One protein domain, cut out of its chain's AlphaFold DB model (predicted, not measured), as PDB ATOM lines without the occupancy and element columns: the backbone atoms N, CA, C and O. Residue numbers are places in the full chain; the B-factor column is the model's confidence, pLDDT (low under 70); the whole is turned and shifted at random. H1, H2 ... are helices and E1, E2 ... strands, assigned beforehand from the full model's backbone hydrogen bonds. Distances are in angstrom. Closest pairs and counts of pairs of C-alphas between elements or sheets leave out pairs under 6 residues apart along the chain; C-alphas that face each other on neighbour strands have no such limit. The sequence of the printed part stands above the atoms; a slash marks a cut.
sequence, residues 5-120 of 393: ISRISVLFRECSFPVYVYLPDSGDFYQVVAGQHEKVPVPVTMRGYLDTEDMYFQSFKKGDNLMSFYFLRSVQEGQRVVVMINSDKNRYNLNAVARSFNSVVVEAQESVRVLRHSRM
ATOM      1  N   ILE A   5     126.023 107.281  90.414       83.38
ATOM      2  CA  ILE A   5     127.342 106.764  90.800       83.38
ATOM      3  C   ILE A   5     128.374 106.852  89.668       83.38
ATOM      4  O   ILE A   5     129.534 107.160  89.931       83.38
ATOM      5  N   SER A   6     127.976 106.662  88.406       83.81
ATOM      6  CA  SER A   6     128.886 106.803  87.262       83.81
ATOM      7  C   SER A   6     129.388 108.240  87.127       83.81
ATOM      8  O   SER A   6     130.573 108.444  86.874       83.81
ATOM      9  N   ARG A   7     128.524 109.238  87.364       80.62
ATOM     10  CA  ARG A   7     128.899 110.663  87.364       80.62
ATOM     11  C   ARG A   7     129.813 111.010  88.536       80.62
ATOM     12  O   ARG A   7     130.865 111.603  88.324       80.62
ATOM     13  N   ILE A   8     129.458 110.571  89.746       80.31
ATOM     14  CA  ILE A   8     130.277 110.777  90.952       80.31
ATOM     15  C   ILE A   8     131.658 110.141  90.777       80.31
ATOM     16  O   ILE A   8     132.666 110.738  91.142       80.31
ATOM     17  N   SER A   9     131.727 108.957  90.167       83.50
ATOM     18  CA  SER A   9     132.995 108.258  89.950       83.50
ATOM     19  C   SER A   9     133.963 109.079  89.106       83.50
ATOM     20  O   SER A   9     135.139 109.170  89.446       83.50
ATOM     21  N   VAL A  10     133.474 109.745  88.053       81.75
ATOM     22  CA  VAL A  10     134.306 110.596  87.186       81.75
ATOM     23  C   VAL A  10     135.006 111.708  87.974       81.75
ATOM     24  O   VAL A  10     136.157 112.015  87.664       81.75
ATOM     25  N   LEU A  11     134.382 112.246  89.027       74.06
ATOM     26  CA  LEU A  11     134.968 113.301  89.867       74.06
ATOM     27  C   LEU A  11     136.238 112.845  90.603       74.06
ATOM     28  O   LEU A  11     137.122 113.649  90.897       74.06
ATOM     29  N   PHE A  12     136.353 111.542  90.858       76.06
ATOM     30  CA  PHE A  12     137.487 110.925  91.544       76.06
ATOM     31  C   PHE A  12     138.435 110.199  90.578       76.06
ATOM     32  O   PHE A  12     139.213 109.345  91.002       76.06
ATOM     33  N   ARG A  13     138.412 110.530  89.277       77.44
ATOM     34  CA  ARG A  13     139.306 109.916  88.276       77.44
ATOM     35  C   ARG A  13     140.787 110.128  88.588       77.44
ATOM     36  O   ARG A  13     141.594 109.234  88.365       77.44
ATOM     37  N   GLU A  14     141.129 111.281  89.153       69.88
ATOM     38  CA  GLU A  14     142.501 111.619  89.550       69.88
ATOM     39  C   GLU A  14     142.886 111.075  90.938       69.88
ATOM     40  O   GLU A  14     144.034 111.198  91.365       69.88
ATOM     41  N   CYS A  15     141.949 110.445  91.658       68.75
ATOM     42  CA  CYS A  15     142.218 109.835  92.956       68.75
ATOM     43  C   CYS A  15     142.742 108.404  92.768       68.75
ATOM     44  O   CYS A  15     142.002 107.484  92.418       68.75
ATOM     45  N   SER A  16     144.030 108.197  93.053       70.56
ATOM     46  CA  SER A  16     144.698 106.883  93.024       70.56
ATOM     47  C   SER A  16     144.455 106.030  94.280       70.56
ATOM     48  O   SER A  16     145.074 104.982  94.468       70.56
ATOM     49  N   PHE A  17     143.559 106.471  95.160       76.06
ATOM     50  CA  PHE A  17     143.203 105.821  96.415       76.06
ATOM     51  C   PHE A  17     141.690 105.569  96.463       76.06
ATOM     52  O   PHE A  17     140.931 106.272  95.795       76.06
ATOM     53  N   PRO A  18     141.236 104.575  97.246       82.81
ATOM     54  CA  PRO A  18     139.821 104.264  97.347       82.81
ATOM     55  C   PRO A  18     139.046 105.374  98.057       82.81
ATOM     56  O   PRO A  18     139.341 105.719  99.205       82.81
ATOM     57  N   VAL A  19     138.032 105.881  97.365       85.94
ATOM     58  CA  VAL A  19     136.978 106.750  97.888       85.94
ATOM     59  C   VAL A  19     135.716 105.908  97.997       85.94
ATOM     60  O   VAL A  19     135.387 105.178  97.067       85.94
ATOM     61  N   TYR A  20     135.007 105.979  99.117       89.19
ATOM     62  CA  TYR A  20     133.761 105.233  99.274       89.19
ATOM     63  C   TYR A  20     132.569 106.168  99.122       89.19
ATOM     64  O   TYR A  20     132.618 107.308  99.571       89.19
ATOM     65  N   VAL A  21     131.506 105.702  98.477       89.06
ATOM     66  CA  VAL A  21     130.293 106.482  98.223       89.06
ATOM     67  C   VAL A  21     129.097 105.674  98.697       89.06
ATOM     68  O   VAL A  21     128.892 104.548  98.253       89.06
ATOM     69  N   TYR A  22     128.311 106.253  99.595       91.12
ATOM     70  CA  TYR A  22     127.059 105.695 100.081       91.12
ATOM     71  C   TYR A  22     125.881 106.530  99.579       91.12
ATOM     72  O   TYR A  22     125.924 107.762  99.633       91.12
ATOM     73  N   LEU A  23     124.842 105.850  99.102       89.75
ATOM     74  CA  LEU A  23     123.571 106.437  98.688       89.75
ATOM     75  C   LEU A  23     122.500 106.020  99.711       89.75
ATOM     76  O   LEU A  23     122.003 104.897  99.624       89.75
ATOM     77  N   PRO A  24     122.134 106.875 100.687       86.69
ATOM     78  CA  PRO A  24     121.172 106.528 101.735       86.69
ATOM     79  C   PRO A  24     119.805 106.110 101.193       86.69
ATOM     80  O   PRO A  24     119.177 105.202 101.725       86.69
ATOM     81  N   ASP A  25     119.364 106.738 100.102       84.62
ATOM     82  CA  ASP A  25     118.018 106.529  99.562       84.62
ATOM     83  C   ASP A  25     117.850 105.140  98.916       84.62
ATOM     84  O   ASP A  25     116.750 104.591  98.921       84.62
ATOM     85  N   SER A  26     118.932 104.540  98.400       86.19
ATOM     86  CA  SER A  26     118.930 103.165  97.874       86.19
ATOM     87  C   SER A  26     119.610 102.146  98.795       86.19
ATOM     88  O   SER A  26     119.489 100.939  98.585       86.19
ATOM     89  N   GLY A  27     120.341 102.611  99.811       85.50
ATOM     90  CA  GLY A  27     121.196 101.783 100.659       85.50
ATOM     91  C   GLY A  27     122.439 101.238  99.945       85.50
ATOM     92  O   GLY A  27     123.134 100.378 100.495       85.50
ATOM     93  N   ASP A  28     122.729 101.711  98.732       90.88
ATOM     94  CA  ASP A  28     123.861 101.232  97.948       90.88
ATOM     95  C   ASP A  28     125.183 101.820  98.437       90.88
ATOM     96  O   ASP A  28     125.285 102.992  98.802       90.88
ATOM     97  N   PHE A  29     126.227 100.997  98.391       92.19
ATOM     98  CA  PHE A  29     127.570 101.374  98.800       92.19
ATOM     99  C   PHE A  29     128.577 100.980  97.734       92.19
ATOM    100  O   PHE A  29     128.568  99.860  97.221       92.19
ATOM    101  N   TYR A  30     129.436 101.925  97.387       92.06
ATOM    102  CA  TYR A  30     130.367 101.800  96.284       92.06
ATOM    103  C   TYR A  30     131.772 102.153  96.730       92.06
ATOM    104  O   TYR A  30     131.986 103.075  97.517       92.06
ATOM    105  N   GLN A  31     132.739 101.440  96.173       90.94
ATOM    106  CA  GLN A  31     134.142 101.798  96.229       90.94
ATOM    107  C   GLN A  31     134.539 102.358  94.867       90.94
ATOM    108  O   GLN A  31     134.332 101.709  93.846       90.94
ATOM    109  N   VAL A  32     135.115 103.555  94.865       87.88
ATOM    110  CA  VAL A  32     135.572 104.278  93.679       87.88
ATOM    111  C   VAL A  32     137.093 104.382  93.708       87.88
ATOM    112  O   VAL A  32     137.670 104.855  94.689       87.88
ATOM    113  N   VAL A  33     137.753 103.952  92.635       85.00
ATOM    114  CA  VAL A  33     139.210 104.047  92.453       85.00
ATOM    115  C   VAL A  33     139.492 104.479  91.018       85.00
ATOM    116  O   VAL A  33     139.002 103.845  90.086       85.00
ATOM    117  N   ALA A  34     140.270 105.551  90.823       82.31
ATOM    118  CA  ALA A  34     140.648 106.056  89.496       82.31
ATOM    119  C   ALA A  34     139.456 106.219  88.522       82.31
ATOM    120  O   ALA A  34     139.557 105.994  87.315       82.31
ATOM    121  N   GLY A  35     138.294 106.601  89.055       80.38
ATOM    122  CA  GLY A  35     137.065 106.824  88.293       80.38
ATOM    123  C   GLY A  35     136.269 105.580  87.902       80.38
ATOM    124  O   GLY A  35     135.222 105.714  87.269       80.38
ATOM    125  N   GLN A  36     136.718 104.391  88.302       85.69
ATOM    126  CA  GLN A  36     135.940 103.156  88.228       85.69
ATOM    127  C   GLN A  36     135.258 102.896  89.569       85.69
ATOM    128  O   GLN A  36     135.850 103.158  90.615       85.69
ATOM    129  N   HIS A  37     134.026 102.388  89.542       90.88
ATOM    130  CA  HIS A  37     133.278 102.042  90.748       90.88
ATOM    131  C   HIS A  37     132.863 100.581  90.763       90.88
ATOM    132  O   HIS A  37     132.488 100.012  89.740       90.88
ATOM    133  N   GLU A  38     132.859 100.012  91.960       92.88
ATOM    134  CA  GLU A  38     132.354  98.677  92.237       92.88
ATOM    135  C   GLU A  38     131.397  98.743  93.425       92.88
ATOM    136  O   GLU A  38     131.658  99.442  94.410       92.88
ATOM    137  N   LYS A  39     130.266  98.038  93.333       91.38
ATOM    138  CA  LYS A  39     129.316  97.929  94.441       91.38
ATOM    139  C   LYS A  39     129.879  96.961  95.476       91.38
ATOM    140  O   LYS A  39     130.136  95.803  95.166       91.38
ATOM    141  N   VAL A  40     130.028  97.430  96.705       91.56
ATOM    142  CA  VAL A  40     130.595  96.670  97.823       91.56
ATOM    143  C   VAL A  40     129.602  96.637  98.986       91.56
ATOM    144  O   VAL A  40     128.798  97.556  99.138       91.56
ATOM    145  N   PRO A  41     129.604  95.589  99.825       89.44
ATOM    146  CA  PRO A  41     128.705  95.536 100.970       89.44
ATOM    147  C   PRO A  41     129.039  96.645 101.976       89.44
ATOM    148  O   PRO A  41     130.207  96.879 102.286       89.44
ATOM    149  N   VAL A  42     128.004  97.289 102.527       87.38
ATOM    150  CA  VAL A  42     128.154  98.265 103.618       87.38
ATOM    151  C   VAL A  42     128.795  97.574 104.828       87.38
ATOM    152  O   VAL A  42     128.187  96.645 105.375       87.38
ATOM    153  N   PRO A  43     129.971  98.024 105.304       85.00
ATOM    154  CA  PRO A  43     130.581  97.475 106.506       85.00
ATOM    155  C   PRO A  43     129.663  97.658 107.717       85.00
ATOM    156  O   PRO A  43     129.183  98.760 107.986       85.00
ATOM    157  N   VAL A  44     129.445  96.586 108.484       82.38
ATOM    158  CA  VAL A  44     128.536  96.588 109.649       82.38
ATOM    159  C   VAL A  44     128.918  97.674 110.658       82.38
ATOM    160  O   VAL A  44     128.051  98.351 111.200       82.38
ATOM    161  N   THR A  45     130.218  97.893 110.851       82.06
ATOM    162  CA  THR A  45     130.765  98.913 111.752       82.06
ATOM    163  C   THR A  45     130.482 100.343 111.303       82.06
ATOM    164  O   THR A  45     130.471 101.236 112.142       82.06
ATOM    165  N   MET A  46     130.253 100.580 110.009       83.12
ATOM    166  CA  MET A  46     130.021 101.916 109.450       83.12
ATOM    167  C   MET A  46     128.539 102.280 109.387       83.12
ATOM    168  O   MET A  46     128.217 103.464 109.401       83.12
ATOM    169  N   ARG A  47     127.638 101.288 109.368       82.06
ATOM    170  CA  ARG A  47     126.203 101.484 109.108       82.06
ATOM    171  C   ARG A  47     125.550 102.542 110.003       82.06
ATOM    172  O   ARG A  47     124.812 103.371 109.494       82.06
ATOM    173  N   GLY A  48     125.872 102.570 111.298       80.81
ATOM    174  CA  GLY A  48     125.307 103.556 112.232       80.81
ATOM    175  C   GLY A  48     125.725 105.010 111.965       80.81
ATOM    176  O   GLY A  48     125.019 105.928 112.360       80.81
ATOM    177  N   TYR A  49     126.842 105.233 111.270       84.06
ATOM    178  CA  TYR A  49     127.404 106.568 111.032       84.06
ATOM    179  C   TYR A  49     127.012 107.157 109.673       84.06
ATOM    180  O   TYR A  49     127.119 108.366 109.465       84.06
ATOM    181  N   LEU A  50     126.572 106.311 108.738       83.06
ATOM    182  CA  LEU A  50     126.258 106.722 107.370       83.06
ATOM    183  C   LEU A  50     125.053 107.670 107.316       83.06
ATOM    184  O   LEU A  50     125.118 108.685 106.625       83.06
ATOM    185  N   ASP A  51     124.030 107.399 108.126       79.44
ATOM    186  CA  ASP A  51     122.790 108.184 108.172       79.44
ATOM    187  C   ASP A  51     122.804 109.314 109.217       79.44
ATOM    188  O   ASP A  51     121.853 110.084 109.314       79.44
ATOM    189  N   THR A  52     123.875 109.442 110.009       80.62
ATOM    190  CA  THR A  52     123.976 110.491 111.039       80.62
ATOM    191  C   THR A  52     124.412 111.815 110.409       80.62
ATOM    192  O   THR A  52     125.551 111.922 109.957       80.62
ATOM    193  N   GLU A  53     123.548 112.833 110.397       72.38
ATOM    194  CA  GLU A  53     123.816 114.106 109.702       72.38
ATOM    195  C   GLU A  53     125.019 114.878 110.277       72.38
ATOM    196  O   GLU A  53     125.866 115.342 109.508       72.38
ATOM    197  N   ASP A  54     125.175 114.899 111.604       72.06
ATOM    198  CA  ASP A  54     126.200 115.688 112.314       72.06
ATOM    199  C   ASP A  54     127.581 115.005 112.418       72.06
ATOM    200  O   ASP A  54     128.508 115.520 113.048       72.06
ATOM    201  N   MET A  55     127.751 113.820 111.823       74.25
ATOM    202  CA  MET A  55     128.978 113.028 111.962       74.25
ATOM    203  C   MET A  55     129.959 113.283 110.816       74.25
ATOM    204  O   MET A  55     129.846 112.662 109.762       74.25
ATOM    205  N   TYR A  56     130.953 114.146 111.005       72.88
ATOM    206  CA  TYR A  56     131.902 114.515 109.938       72.88
ATOM    207  C   TYR A  56     133.189 113.681 109.910       72.88
ATOM    208  O   TYR A  56     133.897 113.671 108.900       72.88
ATOM    209  N   PHE A  57     133.501 112.976 110.997       80.88
ATOM    210  CA  PHE A  57     134.748 112.235 111.161       80.88
ATOM    211  C   PHE A  57     134.549 111.037 112.087       80.88
ATOM    212  O   PHE A  57     133.976 111.187 113.160       80.88
ATOM    213  N   GLN A  58     135.075 109.871 111.713       83.19
ATOM    214  CA  GLN A  58     135.095 108.703 112.591       83.19
ATOM    215  C   GLN A  58     136.313 107.824 112.310       83.19
ATOM    216  O   GLN A  58     136.653 107.551 111.156       83.19
ATOM    217  N   SER A  59     136.926 107.321 113.380       82.69
ATOM    218  CA  SER A  59     137.990 106.323 113.303       82.69
ATOM    219  C   SER A  59     137.460 104.924 113.617       82.69
ATOM    220  O   SER A  59     136.636 104.731 114.514       82.69
ATOM    221  N   PHE A  60     137.960 103.935 112.884       83.75
ATOM    222  CA  PHE A  60     137.605 102.525 112.993       83.75
ATOM    223  C   PHE A  60     138.866 101.696 113.198       83.75
ATOM    224  O   PHE A  60     139.871 101.899 112.520       83.75
ATOM    225  N   LYS A  61     138.819 100.722 114.106       79.19
ATOM    226  CA  LYS A  61     139.932  99.797 114.327       79.19
ATOM    227  C   LYS A  61     139.829  98.614 113.356       79.19
ATOM    228  O   LYS A  61     138.790  97.961 113.290       79.19
ATOM    229  N   LYS A  62     140.898  98.333 112.609       78.00
ATOM    230  CA  LYS A  62     141.026  97.169 111.718       78.00
ATOM    231  C   LYS A  62     142.302  96.405 112.080       78.00
ATOM    232  O   LYS A  62     143.387  96.755 111.624       78.00
ATOM    233  N   GLY A  63     142.167  95.365 112.905       80.06
ATOM    234  CA  GLY A  63     143.320  94.711 113.536       80.06
ATOM    235  C   GLY A  63     144.006  95.672 114.512       80.06
ATOM    236  O   GLY A  63     143.322  96.295 115.322       80.06
ATOM    237  N   ASP A  64     145.320  95.848 114.388       75.19
ATOM    238  CA  ASP A  64     146.091  96.808 115.198       75.19
ATOM    239  C   ASP A  64     146.123  98.228 114.615       75.19
ATOM    240  O   ASP A  64     146.549  99.167 115.283       75.19
ATOM    241  N   ASN A  65     145.616  98.413 113.394       74.06
ATOM    242  CA  ASN A  65     145.623  99.706 112.720       74.06
ATOM    243  C   ASN A  65     144.333 100.483 112.991       74.06
ATOM    244  O   ASN A  65     143.224  99.945 112.907       74.06
ATOM    245  N   LEU A  66     144.478 101.778 113.258       76.56
ATOM    246  CA  LEU A  66     143.376 102.733 113.250       76.56
ATOM    247  C   LEU A  66     143.198 103.256 111.817       76.56
ATOM    248  O   LEU A  66     144.188 103.559 111.161       76.56
ATOM    249  N   MET A  67     141.958 103.300 111.329       78.62
ATOM    250  CA  MET A  67     141.584 103.900 110.048       78.62
ATOM    251  C   MET A  67     140.594 105.038 110.264       78.62
ATOM    252  O   MET A  67     139.486 104.805 110.741       78.62
ATOM    253  N   SER A  68     140.962 106.246 109.869       79.88
ATOM    254  CA  SER A  68     140.171 107.458 110.058       79.88
ATOM    255  C   SER A  68     139.496 107.882 108.760       79.88
ATOM    256  O   SER A  68     140.143 107.961 107.715       79.88
ATOM    257  N   PHE A  69     138.193 108.154 108.816       82.62
ATOM    258  CA  PHE A  69     137.392 108.563 107.665       82.62
ATOM    259  C   PHE A  69     136.723 109.908 107.909       82.62
ATOM    260  O   PHE A  69     136.129 110.130 108.963       82.62
ATOM    261  N   TYR A  70     136.773 110.766 106.894       81.19
ATOM    262  CA  TYR A  70     135.942 111.961 106.798       81.19
ATOM    263  C   TYR A  70     134.695 111.655 105.984       81.19
ATOM    264  O   TYR A  70     134.789 110.988 104.953       81.19
ATOM    265  N   PHE A  71     133.556 112.166 106.438       83.62
ATOM    266  CA  PHE A  71     132.251 111.989 105.812       83.62
ATOM    267  C   PHE A  71     131.820 113.325 105.211       83.62
ATOM    268  O   PHE A  71     131.514 114.277 105.926       83.62
ATOM    269  N   LEU A  72     131.811 113.399 103.884       82.00
ATOM    270  CA  LEU A  72     131.335 114.544 103.122       82.00
ATOM    271  C   LEU A  72     129.926 114.237 102.631       82.00
ATOM    272  O   LEU A  72     129.733 113.353 101.797       82.00
ATOM    273  N   ARG A  73     128.940 114.963 103.151       80.00
ATOM    274  CA  ARG A  73     127.542 114.814 102.743       80.00
ATOM    275  C   ARG A  73     127.172 115.903 101.748       80.00
ATOM    276  O   ARG A  73     127.555 117.058 101.907       80.00
ATOM    277  N   SER A  74     126.445 115.524 100.710       80.06
ATOM    278  CA  SER A  74     125.942 116.428  99.681       80.06
ATOM    279  C   SER A  74     124.616 115.894  99.150       80.06
ATOM    280  O   SER A  74     124.327 114.704  99.267       80.06
ATOM    281  N   VAL A  75     123.812 116.773  98.561       75.44
ATOM    282  CA  VAL A  75     122.609 116.390  97.820       75.44
ATOM    283  C   VAL A  75     122.903 116.610  96.342       75.44
ATOM    284  O   VAL A  75     123.250 117.719  95.938       75.44
ATOM    285  N   GLN A  76     122.798 115.552  95.544       69.19
ATOM    286  CA  GLN A  76     123.021 115.575  94.099       69.19
ATOM    287  C   GLN A  76     121.746 115.090  93.415       69.19
ATOM    288  O   GLN A  76     121.275 113.997  93.707       69.19
ATOM    289  N   GLU A  77     121.163 115.914  92.538       68.44
ATOM    290  CA  GLU A  77     119.920 115.585  91.809       68.44
ATOM    291  C   GLU A  77     118.754 115.173  92.736       68.44
ATOM    292  O   GLU A  77     117.945 114.310  92.409       68.44
ATOM    293  N   GLY A  78     118.679 115.783  93.924       72.69
ATOM    294  CA  GLY A  78     117.668 115.472  94.942       72.69
ATOM    295  C   GLY A  78     117.939 114.201  95.755       72.69
ATOM    296  O   GLY A  78     117.209 113.944  96.707       72.69
ATOM    297  N   GLN A  79     118.992 113.441  95.435       77.75
ATOM    298  CA  GLN A  79     119.416 112.257  96.185       77.75
ATOM    299  C   GLN A  79     120.529 112.598  97.171       77.75
ATOM    300  O   GLN A  79     121.445 113.375  96.873       77.75
ATOM    301  N   ARG A  80     120.472 111.998  98.360       81.62
ATOM    302  CA  ARG A  80     121.525 112.159  99.367       81.62
ATOM    303  C   ARG A  80     122.740 111.324  98.979       81.62
ATOM    304  O   ARG A  80     122.623 110.187  98.531       81.62
ATOM    305  N   VAL A  81     123.925 111.893  99.170       85.31
ATOM    306  CA  VAL A  81     125.202 111.245  98.872       85.31
ATOM    307  C   VAL A  81     126.149 111.468 100.039       85.31
ATOM    308  O   VAL A  81     126.363 112.603 100.468       85.31
ATOM    309  N   VAL A  82     126.754 110.386 100.525       86.75
ATOM    310  CA  VAL A  82     127.799 110.430 101.551       86.75
ATOM    311  C   VAL A  82     129.092 109.897 100.950       86.75
ATOM    312  O   VAL A  82     129.211 108.712 100.644       86.75
ATOM    313  N   VAL A  83     130.071 110.776 100.771       86.69
ATOM    314  CA  VAL A  83     131.411 110.429 100.299       86.69
ATOM    315  C   VAL A  83     132.325 110.267 101.504       86.69
ATOM    316  O   VAL A  83     132.458 111.174 102.323       86.69
ATOM    317  N   MET A  84     132.980 109.118 101.609       84.75
ATOM    318  CA  MET A  84     133.903 108.803 102.686       84.75
ATOM    319  C   MET A  84     135.333 108.736 102.169       84.75
ATOM    320  O   MET A  84     135.643 108.004 101.223       84.75
ATOM    321  N   ILE A  85     136.221 109.465 102.836       80.44
ATOM    322  CA  ILE A  85     137.630 109.562 102.454       80.44
ATOM    323  C   ILE A  85     138.488 109.139 103.632       80.44
ATOM    324  O   ILE A  85     138.395 109.713 104.716       80.44
ATOM    325  N   ASN A  86     139.336 108.137 103.410       78.75
ATOM    326  CA  ASN A  86     140.282 107.669 104.413       78.75
ATOM    327  C   ASN A  86     141.469 108.645 104.519       78.75
ATOM    328  O   ASN A  86     142.174 108.857 103.529       78.75
ATOM    329  N   SER A  87     141.707 109.221 105.700       66.88
ATOM    330  CA  SER A  87     142.778 110.204 105.922       66.88
ATOM    331  C   SER A  87     144.140 109.611 106.259       66.88
ATOM    332  O   SER A  87     145.133 110.334 106.226       66.88
ATOM    333  N   ASP A  88     144.212 108.316 106.570       63.94
ATOM    334  CA  ASP A  88     145.464 107.679 107.003       63.94
ATOM    335  C   ASP A  88     146.369 107.323 105.819       63.94
ATOM    336  O   ASP A  88     147.562 107.065 105.976       63.94
ATOM    337  N   LYS A  89     145.836 107.405 104.595       57.75
ATOM    338  CA  LYS A  89     146.622 107.385 103.361       57.75
ATOM    339  C   LYS A  89     146.848 108.821 102.880       57.75
ATOM    340  O   LYS A  89     146.115 109.305 102.031       57.75
ATOM    341  N   ASN A  90     147.908 109.452 103.393       55.81
ATOM    342  CA  ASN A  90     148.573 110.665 102.883       55.81
ATOM    343  C   ASN A  90     147.738 111.972 102.833       55.81
ATOM    344  O   ASN A  90     146.826 112.121 102.024       55.81
ATOM    345  N   ARG A  91     148.154 113.010 103.582       53.47
ATOM    346  CA  ARG A  91     147.594 114.390 103.541       53.47
ATOM    347  C   ARG A  91     147.493 114.999 102.126       53.47
ATOM    348  O   ARG A  91     146.675 115.884 101.904       53.47
ATOM    349  N   TYR A  92     148.281 114.511 101.167       54.84
ATOM    350  CA  TYR A  92     148.217 114.897  99.750       54.84
ATOM    351  C   TYR A  92     146.876 114.550  99.068       54.84
ATOM    352  O   TYR A  92     146.465 115.235  98.134       54.84
ATOM    353  N   ASN A  93     146.167 113.533  99.560       57.25
ATOM    354  CA  ASN A  93     144.942 113.003  98.958       57.25
ATOM    355  C   ASN A  93     143.694 113.851  99.265       57.25
ATOM    356  O   ASN A  93     142.799 113.961  98.427       57.25
ATOM    357  N   LEU A  94     143.668 114.542 100.409       58.84
ATOM    358  CA  LEU A  94     142.645 115.551 100.727       58.84
ATOM    359  C   LEU A  94     142.729 116.762  99.785       58.84
ATOM    360  O   LEU A  94     141.699 117.285  99.368       58.84
ATOM    361  N   ASN A  95     143.940 117.161  99.377       58.88
ATOM    362  CA  ASN A  95     144.129 118.226  98.388       58.88
ATOM    363  C   ASN A  95     143.630 117.816  96.993       58.88
ATOM    364  O   ASN A  95     143.100 118.659  96.277       58.88
ATOM    365  N   ALA A  96     143.782 116.544  96.606       60.47
ATOM    366  CA  ALA A  96     143.249 116.036  95.341       60.47
ATOM    367  C   ALA A  96     141.714 116.094  95.315       60.47
ATOM    368  O   ALA A  96     141.137 116.636  94.378       60.47
ATOM    369  N   VAL A  97     141.054 115.653  96.390       62.56
ATOM    370  CA  VAL A  97     139.593 115.775  96.519       62.56
ATOM    371  C   VAL A  97     139.153 117.240  96.529       62.56
ATOM    372  O   VAL A  97     138.214 117.597  95.822       62.56
ATOM    373  N   ALA A  98     139.839 118.108  97.278       61.59
ATOM    374  CA  ALA A  98     139.529 119.536  97.301       61.59
ATOM    375  C   ALA A  98     139.653 120.175  95.906       61.59
ATOM    376  O   ALA A  98     138.821 121.001  95.543       61.59
ATOM    377  N   ARG A  99     140.639 119.761  95.095       61.47
ATOM    378  CA  ARG A  99     140.777 120.203  93.696       61.47
ATOM    379  C   ARG A  99     139.614 119.728  92.825       61.47
ATOM    380  O   ARG A  99     139.061 120.558  92.111       61.47
ATOM    381  N   SER A 100     139.206 118.461  92.932       62.75
ATOM    382  CA  SER A 100     138.060 117.915  92.188       62.75
ATOM    383  C   SER A 100     136.732 118.588  92.546       62.75
ATOM    384  O   SER A 100     135.911 118.853  91.676       62.75
ATOM    385  N   PHE A 101     136.492 118.896  93.823       63.94
ATOM    386  CA  PHE A 101     135.293 119.646  94.215       63.94
ATOM    387  C   PHE A 101     135.353 121.096  93.732       63.94
ATOM    388  O   PHE A 101     134.357 121.628  93.245       63.94
ATOM    389  N   ASN A 102     136.524 121.732  93.828       63.38
ATOM    390  CA  ASN A 102     136.692 123.105  93.376       63.38
ATOM    391  C   ASN A 102     136.489 123.232  91.857       63.38
ATOM    392  O   ASN A 102     135.870 124.195  91.421       63.38
ATOM    393  N   SER A 103     136.933 122.260  91.051       62.34
ATOM    394  CA  SER A 103     136.705 122.289  89.599       62.34
ATOM    395  C   SER A 103     135.219 122.217  89.241       62.34
ATOM    396  O   SER A 103     134.769 123.008  88.419       62.34
ATOM    397  N   VAL A 104     134.435 121.361  89.908       69.75
ATOM    398  CA  VAL A 104     132.974 121.274  89.699       69.75
ATOM    399  C   VAL A 104     132.273 122.573  90.094       69.75
ATOM    400  O   VAL A 104     131.388 123.046  89.382       69.75
ATOM    401  N   VAL A 105     132.664 123.176  91.221       67.12
ATOM    402  CA  VAL A 105     132.091 124.455  91.666       67.12
ATOM    403  C   VAL A 105     132.418 125.570  90.674       67.12
ATOM    404  O   VAL A 105     131.529 126.346  90.328       67.12
ATOM    405  N   VAL A 106     133.660 125.635  90.184       68.19
ATOM    406  CA  VAL A 106     134.084 126.623  89.181       68.19
ATOM    407  C   VAL A 106     133.313 126.437  87.871       68.19
ATOM    408  O   VAL A 106     132.762 127.408  87.357       68.19
ATOM    409  N   GLU A 107     133.186 125.208  87.372       72.00
ATOM    410  CA  GLU A 107     132.457 124.901  86.134       72.00
ATOM    411  C   GLU A 107     130.957 125.233  86.239       72.00
ATOM    412  O   GLU A 107     130.370 125.834  85.332       72.00
ATOM    413  N   ALA A 108     130.328 124.915  87.375       74.62
ATOM    414  CA  ALA A 108     128.936 125.270  87.637       74.62
ATOM    415  C   ALA A 108     128.743 126.793  87.720       74.62
ATOM    416  O   ALA A 108     127.794 127.338  87.149       74.62
ATOM    417  N   GLN A 109     129.651 127.505  88.395       75.62
ATOM    418  CA  GLN A 109     129.621 128.966  88.476       75.62
ATOM    419  C   GLN A 109     129.809 129.618  87.106       75.62
ATOM    420  O   GLN A 109     129.117 130.591  86.790       75.62
ATOM    421  N   GLU A 110     130.707 129.083  86.283       77.38
ATOM    422  CA  GLU A 110     130.943 129.561  84.926       77.38
ATOM    423  C   GLU A 110     129.717 129.331  84.036       77.38
ATOM    424  O   GLU A 110     129.250 130.270  83.393       77.38
ATOM    425  N   SER A 111     129.097 128.151  84.106       77.38
ATOM    426  CA  SER A 111     127.844 127.846  83.400       77.38
ATOM    427  C   SER A 111     126.707 128.792  83.802       77.38
ATOM    428  O   SER A 111     126.036 129.376  82.948       77.38
ATOM    429  N   VAL A 112     126.524 129.032  85.107       83.38
ATOM    430  CA  VAL A 112     125.540 130.001  85.618       83.38
ATOM    431  C   VAL A 112     125.862 131.417  85.138       83.38
ATOM    432  O   VAL A 112     124.953 132.174  84.788       83.38
ATOM    433  N   ARG A 113     127.142 131.799  85.094       82.69
ATOM    434  CA  ARG A 113     127.578 133.110  84.599       82.69
ATOM    435  C   ARG A 113     127.286 133.272  83.110       82.69
ATOM    436  O   ARG A 113     126.770 134.321  82.726       82.69
ATOM    437  N   VAL A 114     127.564 132.258  82.292       85.12
ATOM    438  CA  VAL A 114     127.262 132.246  80.853       85.12
ATOM    439  C   VAL A 114     125.756 132.348  80.626       85.12
ATOM    440  O   VAL A 114     125.318 133.203  79.856       85.12
ATOM    441  N   LEU A 115     124.948 131.569  81.352       83.88
ATOM    442  CA  LEU A 115     123.485 131.638  81.280       83.88
ATOM    443  C   LEU A 115     122.955 133.020  81.674       83.88
ATOM    444  O   LEU A 115     122.147 133.602  80.951       83.88
ATOM    445  N   ARG A 116     123.445 133.594  82.781       83.62
ATOM    446  CA  ARG A 116     123.080 134.956  83.205       83.62
ATOM    447  C   ARG A 116     123.477 135.994  82.164       83.62
ATOM    448  O   ARG A 116     122.684 136.884  81.867       83.62
ATOM    449  N   HIS A 117     124.678 135.887  81.600       84.00
ATOM    450  CA  HIS A 117     125.147 136.805  80.569       84.00
ATOM    451  C   HIS A 117     124.296 136.706  79.296       84.00
ATOM    452  O   HIS A 117     123.872 137.735  78.772       84.00
ATOM    453  N   SER A 118     123.985 135.487  78.850       84.06
ATOM    454  CA  SER A 118     123.109 135.231  77.704       84.06
ATOM    455  C   SER A 118     121.708 135.808  77.929       84.06
ATOM    456  O   SER A 118     121.224 136.585  77.107       84.06
ATOM    457  N   ARG A 119     121.102 135.546  79.097       83.94
ATOM    458  CA  ARG A 119     119.788 136.092  79.475       83.94
ATOM    459  C   ARG A 119     119.791 137.620  79.504       83.94
ATOM    460  O   ARG A 119     118.905 138.237  78.924       83.94
ATOM    461  N   MET A 120     120.790 138.240  80.135       82.81
ATOM    462  CA  MET A 120     120.910 139.704  80.167       82.81
ATOM    463  C   MET A 120     121.081 140.296  78.767       82.81
ATOM    464  O   MET A 120     120.484 141.325  78.463       82.81
TER     465      MET A 120
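This is residues 5 to 120 of the 393 residues of the protein "PAS domain S-box-containing protein" of Seleniivibrio woodruffii (UniProt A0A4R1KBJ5). What does the model look like? A strongly twisted sheet of six strands curls round the short helix H1, and the long helix H3 leads away from it, its residues 105 to 120 sticking out as a free arm that makes the length. What are its parts? The printed part has 116 residues with three named helices and six named strands, in the order H1 E1 E2 E3 H2 E4 E5 E6 H3, of mixed class. The sheet runs E3 E2 E1 E6 E5 E4, all antiparallel. How large is it? It is elongated, 60 by 31 by 27 A, yet only just compact, close to loose, with a radius of gyration of the C-alphas of 15.8 A.

Where are the strands? E1 is residues 19 to 23, E2 28 to 33, E3 36 to 39, E4 57 to 62, E5 65 to 76 and E6 79 to 86. E5 is 33.3 A long, from C-alpha 65 at (145.623, 99.706, 112.720), and E6 is 22.9 A long. Where are the helices? H1 is residues 5 to 11, beginning at C-alpha 5 (127.342, 106.764, 90.800), and H2 is residues 47 to 50. H3, residues 92 to 120, is 41.8 A long and ends at C-alpha 120 (120.910, 139.704, 80.167).

How are the strands joined? E1 E2 E3 and E4 E5 E6 are two meanders, each strand the antiparallel neighbour of the one before. Between E1 and E6, at 155 degrees, N 22 and O 82 are 2.8 A apart; between E2 and E1, at 159 degrees, N 32 and O 19 are 2.7 A apart. What is on the sheet? The sheet curls round H1; the closest C-alphas of H1 and E2, those of Ser 9 and Val 32, are 6.0 A apart. H2, with residues 47 to 50, and H3, with residues 93 to 97, only graze the sheet. How do the helices stand? H1 and H3 are close but not clearly touching, about perpendicular at 82 degrees, with the closest C-alphas, Leu 11 and Ser 100, 6.0 A apart. Every O i to N i+4 pair is within hydrogen-bond range in H3 and 2 of 3 in H1; H2 is too short for such a pair.

How far does it reach? The two C-alphas farthest apart, those of Asp 64 and Met 120, are 60.8 A apart; without residues 105 to 120 the body spans 36 by 31 by 25 A. Is it continuous? The printed part has no cut and no long link. Where is confidence low? Residues 14 to 15, 76 to 77 and 87 to 106 have pLDDT under 70; the mean of the printed part is 78.2.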